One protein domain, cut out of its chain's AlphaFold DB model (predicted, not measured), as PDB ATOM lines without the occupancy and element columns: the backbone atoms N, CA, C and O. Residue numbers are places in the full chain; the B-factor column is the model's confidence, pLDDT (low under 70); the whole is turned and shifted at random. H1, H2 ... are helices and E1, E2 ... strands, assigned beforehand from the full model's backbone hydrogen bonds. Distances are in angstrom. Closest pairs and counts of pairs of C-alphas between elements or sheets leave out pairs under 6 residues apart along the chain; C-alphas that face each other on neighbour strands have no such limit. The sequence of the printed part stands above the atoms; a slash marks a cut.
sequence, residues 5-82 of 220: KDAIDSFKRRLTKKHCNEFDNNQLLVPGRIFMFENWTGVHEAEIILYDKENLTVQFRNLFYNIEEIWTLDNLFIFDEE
ATOM      1  N   LYS A   5      27.635 -28.085  21.535       77.75
ATOM      2  CA  LYS A   5      26.447 -28.796  22.020       77.75
ATOM      3  C   LYS A   5      26.824 -29.997  22.896       77.75
ATOM      4  O   LYS A   5      26.234 -30.183  23.952       77.75
ATOM      5  N   ASP A   6      27.856 -30.739  22.504       80.75
ATOM      6  CA  ASP A   6      28.310 -31.930  23.222       80.75
ATOM      7  C   ASP A   6      28.921 -31.568  24.584       80.75
ATOM      8  O   ASP A   6      28.683 -32.278  25.559       80.75
ATOM      9  N   ALA A   7      29.657 -30.453  24.679       80.06
ATOM     10  CA  ALA A   7      30.231 -29.966  25.939       80.06
ATOM     11  C   ALA A   7      29.142 -29.531  26.938       80.06
ATOM     12  O   ALA A   7      29.193 -29.892  28.114       80.06
ATOM     13  N   ILE A   8      28.110 -28.819  26.466       88.12
ATOM     14  CA  ILE A   8      26.954 -28.429  27.291       88.12
ATOM     15  C   ILE A   8      26.182 -29.665  27.765       88.12
ATOM     16  O   ILE A   8      25.919 -29.805  28.960       88.12
ATOM     17  N   ASP A   9      25.853 -30.585  26.855       87.12
ATOM     18  CA  ASP A   9      25.113 -31.805  27.191       87.12
ATOM     19  C   ASP A   9      25.928 -32.710  28.136       87.12
ATOM     20  O   ASP A   9      25.373 -33.376  29.013       87.12
ATOM     21  N   SER A  10      27.258 -32.735  28.002       83.12
ATOM     22  CA  SER A  10      28.157 -33.420  28.937       83.12
ATOM     23  C   SER A  10      28.184 -32.752  30.311       83.12
ATOM     24  O   SER A  10      28.078 -33.436  31.325       83.12
ATOM     25  N   PHE A  11      28.279 -31.424  30.373       86.19
ATOM     26  CA  PHE A  11      28.250 -30.681  31.631       86.19
ATOM     27  C   PHE A  11      26.936 -30.886  32.385       86.19
ATOM     28  O   PHE A  11      26.967 -31.302  33.538       86.19
ATOM     29  N   LYS A  12      25.787 -30.726  31.719       87.81
ATOM     30  CA  LYS A  12      24.466 -30.911  32.344       87.81
ATOM     31  C   LYS A  12      24.249 -32.321  32.891       87.81
ATOM     32  O   LYS A  12      23.633 -32.469  33.939       87.81
ATOM     33  N   ARG A  13      24.781 -33.357  32.231       84.06
ATOM     34  CA  ARG A  13      24.699 -34.743  32.729       84.06
ATOM     35  C   ARG A  13      25.405 -34.959  34.071       84.06
ATOM     36  O   ARG A  13      25.071 -35.914  34.759       84.06
ATOM     37  N   ARG A  14      26.341 -34.078  34.435       80.12
ATOM     38  CA  ARG A  14      27.133 -34.137  35.673       80.12
ATOM     39  C   ARG A  14      26.595 -33.219  36.779       80.12
ATOM     40  O   ARG A  14      27.212 -33.113  37.831       80.12
ATOM     41  N   LEU A  15      25.475 -32.531  36.543       84.12
ATOM     42  CA  LEU A  15      24.857 -31.607  37.493       84.12
ATOM     43  C   LEU A  15      23.643 -32.233  38.187       84.12
ATOM     44  O   LEU A  15      22.918 -33.049  37.616       84.12
ATOM     45  N   THR A  16      23.333 -31.747  39.390       84.44
ATOM     46  CA  THR A  16      22.023 -31.983  40.012       84.44
ATOM     47  C   THR A  16      20.906 -31.353  39.183       84.44
ATOM     48  O   THR A  16      21.119 -30.416  38.409       84.44
ATOM     49  N   LYS A  17      19.662 -31.806  39.387       87.81
ATOM     50  CA  LYS A  17      18.483 -31.175  38.769       87.81
ATOM     51  C   LYS A  17      18.387 -29.683  39.118       87.81
ATOM     52  O   LYS A  17      18.020 -28.883  38.262       87.81
ATOM     53  N   LYS A  18      18.735 -29.314  40.356       88.69
ATOM     54  CA  LYS A  18      18.789 -27.920  40.812       88.69
ATOM     55  C   LYS A  18      19.794 -27.117  39.986       88.69
ATOM     56  O   LYS A  18      19.403 -26.141  39.355       88.69
ATOM     57  N   HIS A  19      21.043 -27.573  39.912       89.62
ATOM     58  CA  HIS A  19      22.081 -26.896  39.139       89.62
ATOM     59  C   HIS A  19      21.792 -26.868  37.636       89.62
ATOM     60  O   HIS A  19      22.064 -25.864  36.991       89.62
ATOM     61  N   CYS A  20      21.186 -27.916  37.071       91.00
ATOM     62  CA  CYS A  20      20.715 -27.892  35.686       91.00
ATOM     63  C   CYS A  20      19.717 -26.756  35.451       91.00
ATOM     64  O   CYS A  20      19.853 -26.018  34.479       91.00
ATOM     65  N   ASN A  21      18.740 -26.592  36.348       92.00
ATOM     66  CA  ASN A  21      17.765 -25.510  36.250       92.00
ATOM     67  C   ASN A  21      18.434 -24.136  36.406       92.00
ATOM     68  O   ASN A  21      18.105 -23.216  35.664       92.00
ATOM     69  N   GLU A  22      19.371 -23.980  37.343       92.12
ATOM     70  CA  GLU A  22      20.135 -22.735  37.493       92.12
ATOM     71  C   GLU A  22      20.963 -22.437  36.236       92.12
ATOM     72  O   GLU A  22      21.011 -21.296  35.781       92.12
ATOM     73  N   PHE A  23      21.586 -23.449  35.634       92.06
ATOM     74  CA  PHE A  23      22.356 -23.301  34.403       92.06
ATOM     75  C   PHE A  23      21.465 -22.882  33.227       92.06
ATOM     76  O   PHE A  23      21.768 -21.897  32.555       92.06
ATOM     77  N   ASP A  24      20.328 -23.555  33.037       92.88
ATOM     78  CA  ASP A  24      19.367 -23.254  31.966       92.88
ATOM     79  C   ASP A  24      18.751 -21.852  32.095       92.88
ATOM     80  O   ASP A  24      18.408 -21.226  31.091       92.88
ATOM     81  N   ASN A  25      18.666 -21.326  33.320       93.25
ATOM     82  CA  ASN A  25      18.189 -19.972  33.604       93.25
ATOM     83  C   ASN A  25      19.311 -18.911  33.654       93.25
ATOM     84  O   ASN A  25      19.037 -17.767  34.008       93.25
ATOM     85  N   ASN A  26      20.553 -19.250  33.279       90.44
ATOM     86  CA  ASN A  26      21.735 -18.373  33.355       90.44
ATOM     87  C   ASN A  26      22.014 -17.829  34.771       90.44
ATOM     88  O   ASN A  26      22.356 -16.662  34.934       90.44
ATOM     89  N   GLN A  27      21.848 -18.665  35.794       91.06
ATOM     90  CA  GLN A  27      22.071 -18.341  37.212       91.06
ATOM     91  C   GLN A  27      23.257 -19.106  37.825       91.06
ATOM     92  O   GLN A  27      23.801 -18.683  38.844       91.06
ATOM     93  N   LEU A  28      23.674 -20.223  37.212       90.50
ATOM     94  CA  LEU A  28      24.769 -21.052  37.732       90.50
ATOM     95  C   LEU A  28      26.156 -20.444  37.483       90.50
ATOM     96  O   LEU A  28      26.986 -20.439  38.378       90.50
ATOM     97  N   LEU A  29      26.415 -19.943  36.271       92.12
ATOM     98  CA  LEU A  29      27.730 -19.440  35.851       92.12
ATOM     99  C   LEU A  29      27.671 -17.931  35.578       92.12
ATOM    100  O   LEU A  29      27.774 -17.490  34.433       92.12
ATOM    101  N   VAL A  30      27.431 -17.141  36.628       91.81
ATOM    102  CA  VAL A  30      27.262 -15.678  36.543       91.81
ATOM    103  C   VAL A  30      28.451 -14.924  37.144       91.81
ATOM    104  O   VAL A  30      28.983 -15.372  38.160       91.81
ATOM    105  N   PRO A  31      28.851 -13.767  36.583       93.69
ATOM    106  CA  PRO A  31      29.886 -12.930  37.186       93.69
ATOM    107  C   PRO A  31      29.593 -12.591  38.654       93.69
ATOM    108  O   PRO A  31      28.456 -12.270  39.006       93.69
ATOM    109  N   GLY A  32      30.618 -12.662  39.500       90.31
ATOM    110  CA  GLY A  32      30.548 -12.430  40.944       90.31
ATOM    111  C   GLY A  32      30.218 -13.665  41.788       90.31
ATOM    112  O   GLY A  32      30.322 -13.608  43.013       90.31
ATOM    113  N   ARG A  33      29.827 -14.790  41.174       89.69
ATOM    114  CA  ARG A  33      29.608 -16.056  41.891       89.69
ATOM    115  C   ARG A  33      30.943 -16.685  42.299       89.69
ATOM    116  O   ARG A  33      31.909 -16.583  41.549       89.69
ATOM    117  N   ILE A  34      31.011 -17.289  43.488       88.19
ATOM    118  CA  ILE A  34      32.266 -17.742  44.106       88.19
ATOM    119  C   ILE A  34      32.260 -19.248  44.304       88.19
ATOM    120  O   ILE A  34      31.568 -19.760  45.186       88.19
ATOM    121  N   PHE A  35      33.156 -19.910  43.573       86.56
ATOM    122  CA  PHE A  35      33.378 -21.331  43.677       86.56
ATOM    123  C   PHE A  35      34.361 -21.710  44.781       86.56
ATOM    124  O   PHE A  35      35.474 -21.197  44.816       86.56
ATOM    125  N   MET A  36      33.999 -22.675  45.634       84.50
ATOM    126  CA  MET A  36      34.975 -23.361  46.489       84.50
ATOM    127  C   MET A  36      35.596 -24.510  45.705       84.50
ATOM    128  O   MET A  36      34.980 -25.565  45.526       84.50
ATOM    129  N   PHE A  37      36.807 -24.272  45.218       79.88
ATOM    130  CA  PHE A  37      37.576 -25.205  44.413       79.88
ATOM    131  C   PHE A  37      38.612 -25.927  45.269       79.88
ATOM    132  O   PHE A  37      39.348 -25.296  46.028       79.88
ATOM    133  N   GLU A  38      38.691 -27.246  45.126       76.81
ATOM    134  CA  GLU A  38      39.644 -28.068  45.859       76.81
ATOM    135  C   GLU A  38      40.730 -28.642  44.947       76.81
ATOM    136  O   GLU A  38      40.448 -29.206  43.891       76.81
ATOM    137  N   ASN A  39      41.989 -28.494  45.366       70.75
ATOM    138  CA  ASN A  39      43.147 -29.066  44.689       70.75
ATOM    139  C   ASN A  39      44.249 -29.464  45.687       70.75
ATOM    140  O   ASN A  39      44.084 -29.413  46.907       70.75
ATOM    141  N   TRP A  40      45.415 -29.819  45.149       67.06
ATOM    142  CA  TRP A  40      46.580 -30.229  45.928       67.06
ATOM    143  C   TRP A  40      47.122 -29.155  46.894       67.06
ATOM    144  O   TRP A  40      47.722 -29.523  47.903       67.06
ATOM    145  N   THR A  41      46.930 -27.850  46.636       71.38
ATOM    146  CA  THR A  41      47.393 -26.774  47.539       71.38
ATOM    147  C   THR A  41      46.382 -26.399  48.610       71.38
ATOM    148  O   THR A  41      46.766 -25.786  49.606       71.38
ATOM    149  N   GLY A  42      45.100 -26.729  48.447       74.44
ATOM    150  CA  GLY A  42      44.097 -26.335  49.425       74.44
ATOM    151  C   GLY A  42      42.672 -26.261  48.895       74.44
ATOM    152  O   GLY A  42      42.361 -26.748  47.812       74.44
ATOM    153  N   VAL A  43      41.806 -25.624  49.694       80.38
ATOM    154  CA  VAL A  43      40.548 -25.064  49.180       80.38
ATOM    155  C   VAL A  43      40.808 -23.614  48.814       80.38
ATOM    156  O   VAL A  43      41.386 -22.887  49.624       80.38
ATOM    157  N   HIS A  44      40.336 -23.195  47.649       83.00
ATOM    158  CA  HIS A  44      40.455 -21.826  47.170       83.00
ATOM    159  C   HIS A  44      39.089 -21.286  46.774       83.00
ATOM    160  O   HIS A  44      38.255 -22.011  46.236       83.00
ATOM    161  N   GLU A  45      38.887 -19.999  47.021       87.88
ATOM    162  CA  GLU A  45      37.743 -19.254  46.505       87.88
ATOM    163  C   GLU A  45      38.067 -18.782  45.085       87.88
ATOM    164  O   GLU A  45      39.044 -18.062  44.884       87.88
ATOM    165  N   ALA A  46      37.263 -19.178  44.104       87.75
ATOM    166  CA  ALA A  46      37.395 -18.791  42.705       87.75
ATOM    167  C   ALA A  46      36.146 -18.015  42.269       87.75
ATOM    168  O   ALA A  46      35.075 -18.587  42.095       87.75
ATOM    169  N   GLU A  47      36.266 -16.703  42.106       91.06
ATOM    170  CA  GLU A  47      35.172 -15.850  41.649       91.06
ATOM    171  C   GLU A  47      35.061 -15.879  40.126       91.06
ATOM    172  O   GLU A  47      36.048 -15.667  39.425       91.06
ATOM    173  N   ILE A  48      33.857 -16.093  39.603       91.75
ATOM    174  CA  ILE A  48      33.574 -15.980  38.175       91.75
ATOM    175  C   ILE A  48      33.664 -14.511  37.769       91.75
ATOM    176  O   ILE A  48      32.916 -13.672  38.263       91.75
ATOM    177  N   ILE A  49      34.522 -14.212  36.801       95.06
ATOM    178  CA  ILE A  49      34.637 -12.881  36.198       95.06
ATOM    179  C   ILE A  49      33.829 -12.810  34.903       95.06
ATOM    180  O   ILE A  49      33.159 -11.814  34.630       95.06
ATOM    181  N   LEU A  50      33.860 -13.882  34.109       93.94
ATOM    182  CA  LEU A  50      33.187 -13.944  32.818       93.94
ATOM    183  C   LEU A  50      32.813 -15.382  32.459       93.94
ATOM    184  O   LEU A  50      33.597 -16.301  32.672       93.94
ATOM    185  N   TYR A  51      31.647 -15.552  31.841       92.56
ATOM    186  CA  TYR A  51      31.265 -16.780  31.154       92.56
ATOM    187  C   TYR A  51      30.738 -16.446  29.753       92.56
ATOM    188  O   TYR A  51      29.740 -15.738  29.615       92.56
ATOM    189  N   ASP A  52      31.396 -16.951  28.707       89.12
ATOM    190  CA  ASP A  52      31.067 -16.653  27.299       89.12
ATOM    191  C   ASP A  52      30.299 -17.790  26.586       89.12
ATOM    192  O   ASP A  52      30.148 -17.789  25.361       89.12
ATOM    193  N   LYS A  53      29.754 -18.738  27.366       85.31
ATOM    194  CA  LYS A  53      29.107 -19.999  26.938       85.31
ATOM    195  C   LYS A  53      30.058 -21.143  26.578       85.31
ATOM    196  O   LYS A  53      29.575 -22.237  26.292       85.31
ATOM    197  N   GLU A  54      31.366 -20.926  26.599       80.81
ATOM    198  CA  GLU A  54      32.381 -21.964  26.357       80.81
ATOM    199  C   GLU A  54      33.450 -21.949  27.447       80.81
ATOM    200  O   GLU A  54      33.763 -22.987  28.036       80.81
ATOM    201  N   ASN A  55      33.929 -20.751  27.757       88.44
ATOM    202  CA  ASN A  55      34.983 -20.460  28.700       88.44
ATOM    203  C   ASN A  55      34.423 -19.741  29.919       88.44
ATOM    204  O   ASN A  55      33.584 -18.841  29.815       88.44
ATOM    205  N   LEU A  56      34.936 -20.137  31.074       90.75
ATOM    206  CA  LEU A  56      34.679 -19.538  32.367       90.75
ATOM    207  C   LEU A  56      35.986 -18.924  32.873       90.75
ATOM    208  O   LEU A  56      36.897 -19.649  33.264       90.75
ATOM    209  N   THR A  57      36.095 -17.600  32.853       92.69
ATOM    210  CA  THR A  57      37.218 -16.897  33.478       92.69
ATOM    211  C   THR A  57      36.945 -16.767  34.965       92.69
ATOM    212  O   THR A  57      35.913 -16.212  35.355       92.69
ATOM    213  N   VAL A  58      37.879 -17.237  35.784       91.00
ATOM    214  CA  VAL A  58      37.820 -17.120  37.239       91.00
ATOM    215  C   VAL A  58      39.023 -16.365  37.782       91.00
ATOM    216  O   VAL A  58      40.114 -16.424  37.217       91.00
ATOM    217  N   GLN A  59      38.829 -15.695  38.912       91.62
ATOM    218  CA  GLN A  59      39.888 -15.074  39.693       91.62
ATOM    219  C   GLN A  59      39.937 -15.711  41.079       91.62
ATOM    220  O   GLN A  59      38.928 -15.776  41.782       91.62
ATOM    221  N   PHE A  60      41.117 -16.171  41.487       88.69
ATOM    222  CA  PHE A  60      41.305 -16.692  42.831       88.69
ATOM    223  C   PHE A  60      41.373 -15.564  43.855       88.69
ATOM    224  O   PHE A  60      42.198 -14.654  43.751       88.69
ATOM    225  N   ARG A  61      40.519 -15.654  44.873       84.25
ATOM    226  CA  ARG A  61      40.484 -14.731  46.005       84.25
ATOM    227  C   ARG A  61      41.456 -15.171  47.096       84.25
ATOM    228  O   ARG A  61      41.778 -16.347  47.232       84.25
ATOM    229  N   ASN A  62      41.893 -14.204  47.902       74.19
ATOM    230  CA  ASN A  62      42.701 -14.417  49.112       74.19
ATOM    231  C   ASN A  62      44.055 -15.121  48.888       74.19
ATOM    232  O   ASN A  62      44.673 -15.595  49.842       74.19
ATOM    233  N   LEU A  63      44.544 -15.150  47.648       75.19
ATOM    234  CA  LEU A  63      45.919 -15.523  47.339       75.19
ATOM    235  C   LEU A  63      46.808 -14.275  47.351       75.19
ATOM    236  O   LEU A  63      46.359 -13.169  47.062       75.19
ATOM    237  N   PHE A  64      48.094 -14.451  47.671       68.38
ATOM    238  CA  PHE A  64      49.082 -13.358  47.707       68.38
ATOM    239  C   PHE A  64      49.251 -12.630  46.361       68.38
ATOM    240  O   PHE A  64      49.805 -11.534  46.318       68.38
ATOM    241  N   TYR A  65      48.776 -13.239  45.275       72.12
ATOM    242  CA  TYR A  65      48.803 -12.706  43.923       72.12
ATOM    243  C   TYR A  65      47.432 -12.913  43.278       72.12
ATOM    244  O   TYR A  65      46.808 -13.955  43.491       72.12
ATOM    245  N   ASN A  66      46.996 -11.955  42.456       73.75
ATOM    246  CA  ASN A  66      45.816 -12.129  41.612       73.75
ATOM    247  C   ASN A  66      46.136 -13.182  40.548       73.75
ATOM    248  O   ASN A  66      46.889 -12.913  39.611       73.75
ATOM    249  N   ILE A  67      45.593 -14.384  40.723       84.44
ATOM    250  CA  ILE A  67      45.704 -15.468  39.752       84.44
ATOM    251  C   ILE A  67      44.368 -15.560  39.029       84.44
ATOM    252  O   ILE A  67      43.334 -15.797  39.653       84.44
ATOM    253  N   GLU A  68      44.410 -15.372  37.716       88.56
ATOM    254  CA  GLU A  68      43.274 -15.595  36.829       88.56
ATOM    255  C   GLU A  68      43.484 -16.883  36.043       88.56
ATOM    256  O   GLU A  68      44.580 -17.163  35.553       88.56
ATOM    257  N   GLU A  69      42.418 -17.663  35.912       88.19
ATOM    258  CA  GLU A  69      42.407 -18.880  35.115       88.19
ATOM    259  C   GLU A  69      41.203 -18.916  34.181       88.19
ATOM    260  O   GLU A  69      40.153 -18.334  34.450       88.19
ATOM    261  N   ILE A  70      41.356 -19.649  33.081       88.88
ATOM    262  CA  ILE A  70      40.271 -19.949  32.154       88.88
ATOM    263  C   ILE A  70      39.935 -21.427  32.295       88.88
ATOM    264  O   ILE A  70      40.778 -22.298  32.069       88.88
ATOM    265  N   TRP A  71      38.701 -21.704  32.690       88.25
ATOM    266  CA  TRP A  71      38.128 -23.039  32.771       88.25
ATOM    267  C   TRP A  71      37.164 -23.256  31.606       88.25
ATOM    268  O   TRP A  71      36.693 -22.310  30.979       88.25
ATOM    269  N   THR A  72      36.852 -24.512  31.315       87.31
ATOM    270  CA  THR A  72      35.889 -24.896  30.278       87.31
ATOM    271  C   THR A  72      34.795 -25.757  30.890       87.31
ATOM    272  O   THR A  72      34.963 -26.335  31.962       87.31
ATOM    273  N   LEU A  73      33.668 -25.901  30.198       86.62
ATOM    274  CA  LEU A  73      32.623 -26.814  30.665       86.62
ATOM    275  C   LEU A  73      33.077 -28.280  30.713       86.62
ATOM    276  O   LEU A  73      32.547 -29.051  31.508       86.62
ATOM    277  N   ASP A  74      34.051 -28.682  29.892       80.38
ATOM    278  CA  ASP A  74      34.519 -30.069  29.843       80.38
ATOM    279  C   ASP A  74      35.225 -30.487  31.141       80.38
ATOM    280  O   ASP A  74      35.074 -31.634  31.565       80.38
ATOM    281  N   ASN A  75      35.907 -29.551  31.806       78.31
ATOM    282  CA  ASN A  75      36.705 -29.806  33.003       78.31
ATOM    283  C   ASN A  75      36.135 -29.207  34.303       78.31
ATOM    284  O   ASN A  75      36.795 -29.267  35.343       78.31
ATOM    285  N   LEU A  76      34.918 -28.657  34.245       84.69
ATOM    286  CA  LEU A  76      34.173 -28.136  35.388       84.69
ATOM    287  C   LEU A  76      33.268 -29.217  35.994       84.69
ATOM    288  O   LEU A  76      32.337 -29.687  35.335       84.69
ATOM    289  N   PHE A  77      33.502 -29.571  37.260       85.69
ATOM    290  CA  PHE A  77      32.723 -30.579  37.976       85.69
ATOM    291  C   PHE A  77      32.163 -29.997  39.273       85.69
ATOM    292  O   PHE A  77      32.924 -29.602  40.153       85.69
ATOM    293  N   ILE A  78      30.835 -29.947  39.397       86.19
ATOM    294  CA  ILE A  78      30.150 -29.361  40.556       86.19
ATOM    295  C   ILE A  78      29.528 -30.474  41.395       86.19
ATOM    296  O   ILE A  78      28.505 -31.046  41.025       86.19
ATOM    297  N   PHE A  79      30.146 -30.745  42.542       83.94
ATOM    298  CA  PHE A  79      29.709 -31.718  43.532       83.94
ATOM    299  C   PHE A  79      29.212 -30.996  44.787       83.94
ATOM    300  O   PHE A  79      29.988 -30.666  45.681       83.94
ATOM    301  N   ASP A  80      27.908 -30.740  44.862       81.12
ATOM    302  CA  ASP A  80      27.289 -30.335  46.125       81.12
ATOM    303  C   ASP A  80      27.022 -31.552  47.033       81.12
ATOM    304  O   ASP A  80      27.126 -32.715  46.625       81.12
ATOM    305  N   GLU A  81      26.681 -31.285  48.295       83.69
ATOM    306  CA  GLU A  81      26.413 -32.334  49.282       83.69
ATOM    307  C   GLU A  81      25.242 -33.244  48.871       83.69
ATOM    308  O   GLU A  81      25.284 -34.456  49.098       83.69
ATOM    309  N   GLU A  82      24.205 -32.687  48.238       85.31
ATOM    310  CA  GLU A  82      23.023 -33.431  47.786       85.31
ATOM    311  C   GLU A  82      23.385 -34.419  46.667       85.31
ATOM    312  O   GLU A  82      22.953 -35.578  46.676       85.31
TER     313      GLU A  82
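Overview. This is residues 5 to 82 of the 220 residues of the protein "GIY-YIG domain-containing protein" of Ruminococcus albus (strain ATCC 27210 / DSM 20455 / JCM 14654 / NCDO 2250 / 7) (UniProt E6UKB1). A strongly twisted, curled sheet of four antiparallel strands, E1 to E4, makes one end of the domain, and two short helices, H1 and H2, running opposite ways, make the other end. The short strand E5 lies between these two ends, near the middle of the whole. The printed part has 78 residues, with two named helices followed by five named strands in the order H1 H2 E1 E2 E3 E4 E5; the class is mixed, helices and strands. The sheet's order is E1 E2 E3 E4, a meander, each strand the antiparallel neighbour of the one before. The whole is compact, with a radius of gyration of the C-alphas of 12.6 A and spans of 36 by 27 by 19 A.

Arrangement. H1, residues 5 to 13, and H2, residues 17 to 24, are close but not clearly touching; their closest C-alphas, those of Lys 12 and Cys 20, are 5.9 A apart. They run opposite ways at a shallow tilt of 29 degrees. In both helices every O i to N i+4 pair is within hydrogen-bond range. Neither helix is on the sheet. E1, residues 34 to 39, is an edge strand and forms a hairpin with E2, residues 42 to 51; N 37 and O 44 are within hydrogen-bond range at 2.9 A. E2 bends by 53 degrees at residue 48. E2 and E3, residues 55 to 60, form the next hairpin, at 134 degrees between their directions, with N 47 and O 59 at 2.8 A. E3 and E4, residues 67 to 72, form a third at 152 degrees, with N 58 and O 69 at 2.9 A; E4 is the other edge strand. From edge to edge the strands' lines turn by 90 degrees. E5, residues 76 to 78, pairs with no named strand, and E4 and E5 meet only through their link. The closest C-alphas of H1 and E5, those of Phe 11 and Leu 76, are 7.5 A apart.

Along the chain. H1 begins at C-alpha 5, (26.447, -28.796, 22.020), and is 12.4 A long; H2 is 10.5 A long. E1 is 15.7 A long and begins at C-alpha 34, (32.266, -17.742, 44.106). E2 is 24.3 A long, E3 15.9 A and E4 16.6 A. E5 ends at C-alpha 78, (30.150, -29.361, 40.556).

Size, cuts and confidence. The C-alphas farthest apart, those of Lys 5 and Phe 64, are 37.6 A apart. The printed part has no cut and no long link. The mean pLDDT of the printed part is 85.4, and residues 40 and 64 are under 70.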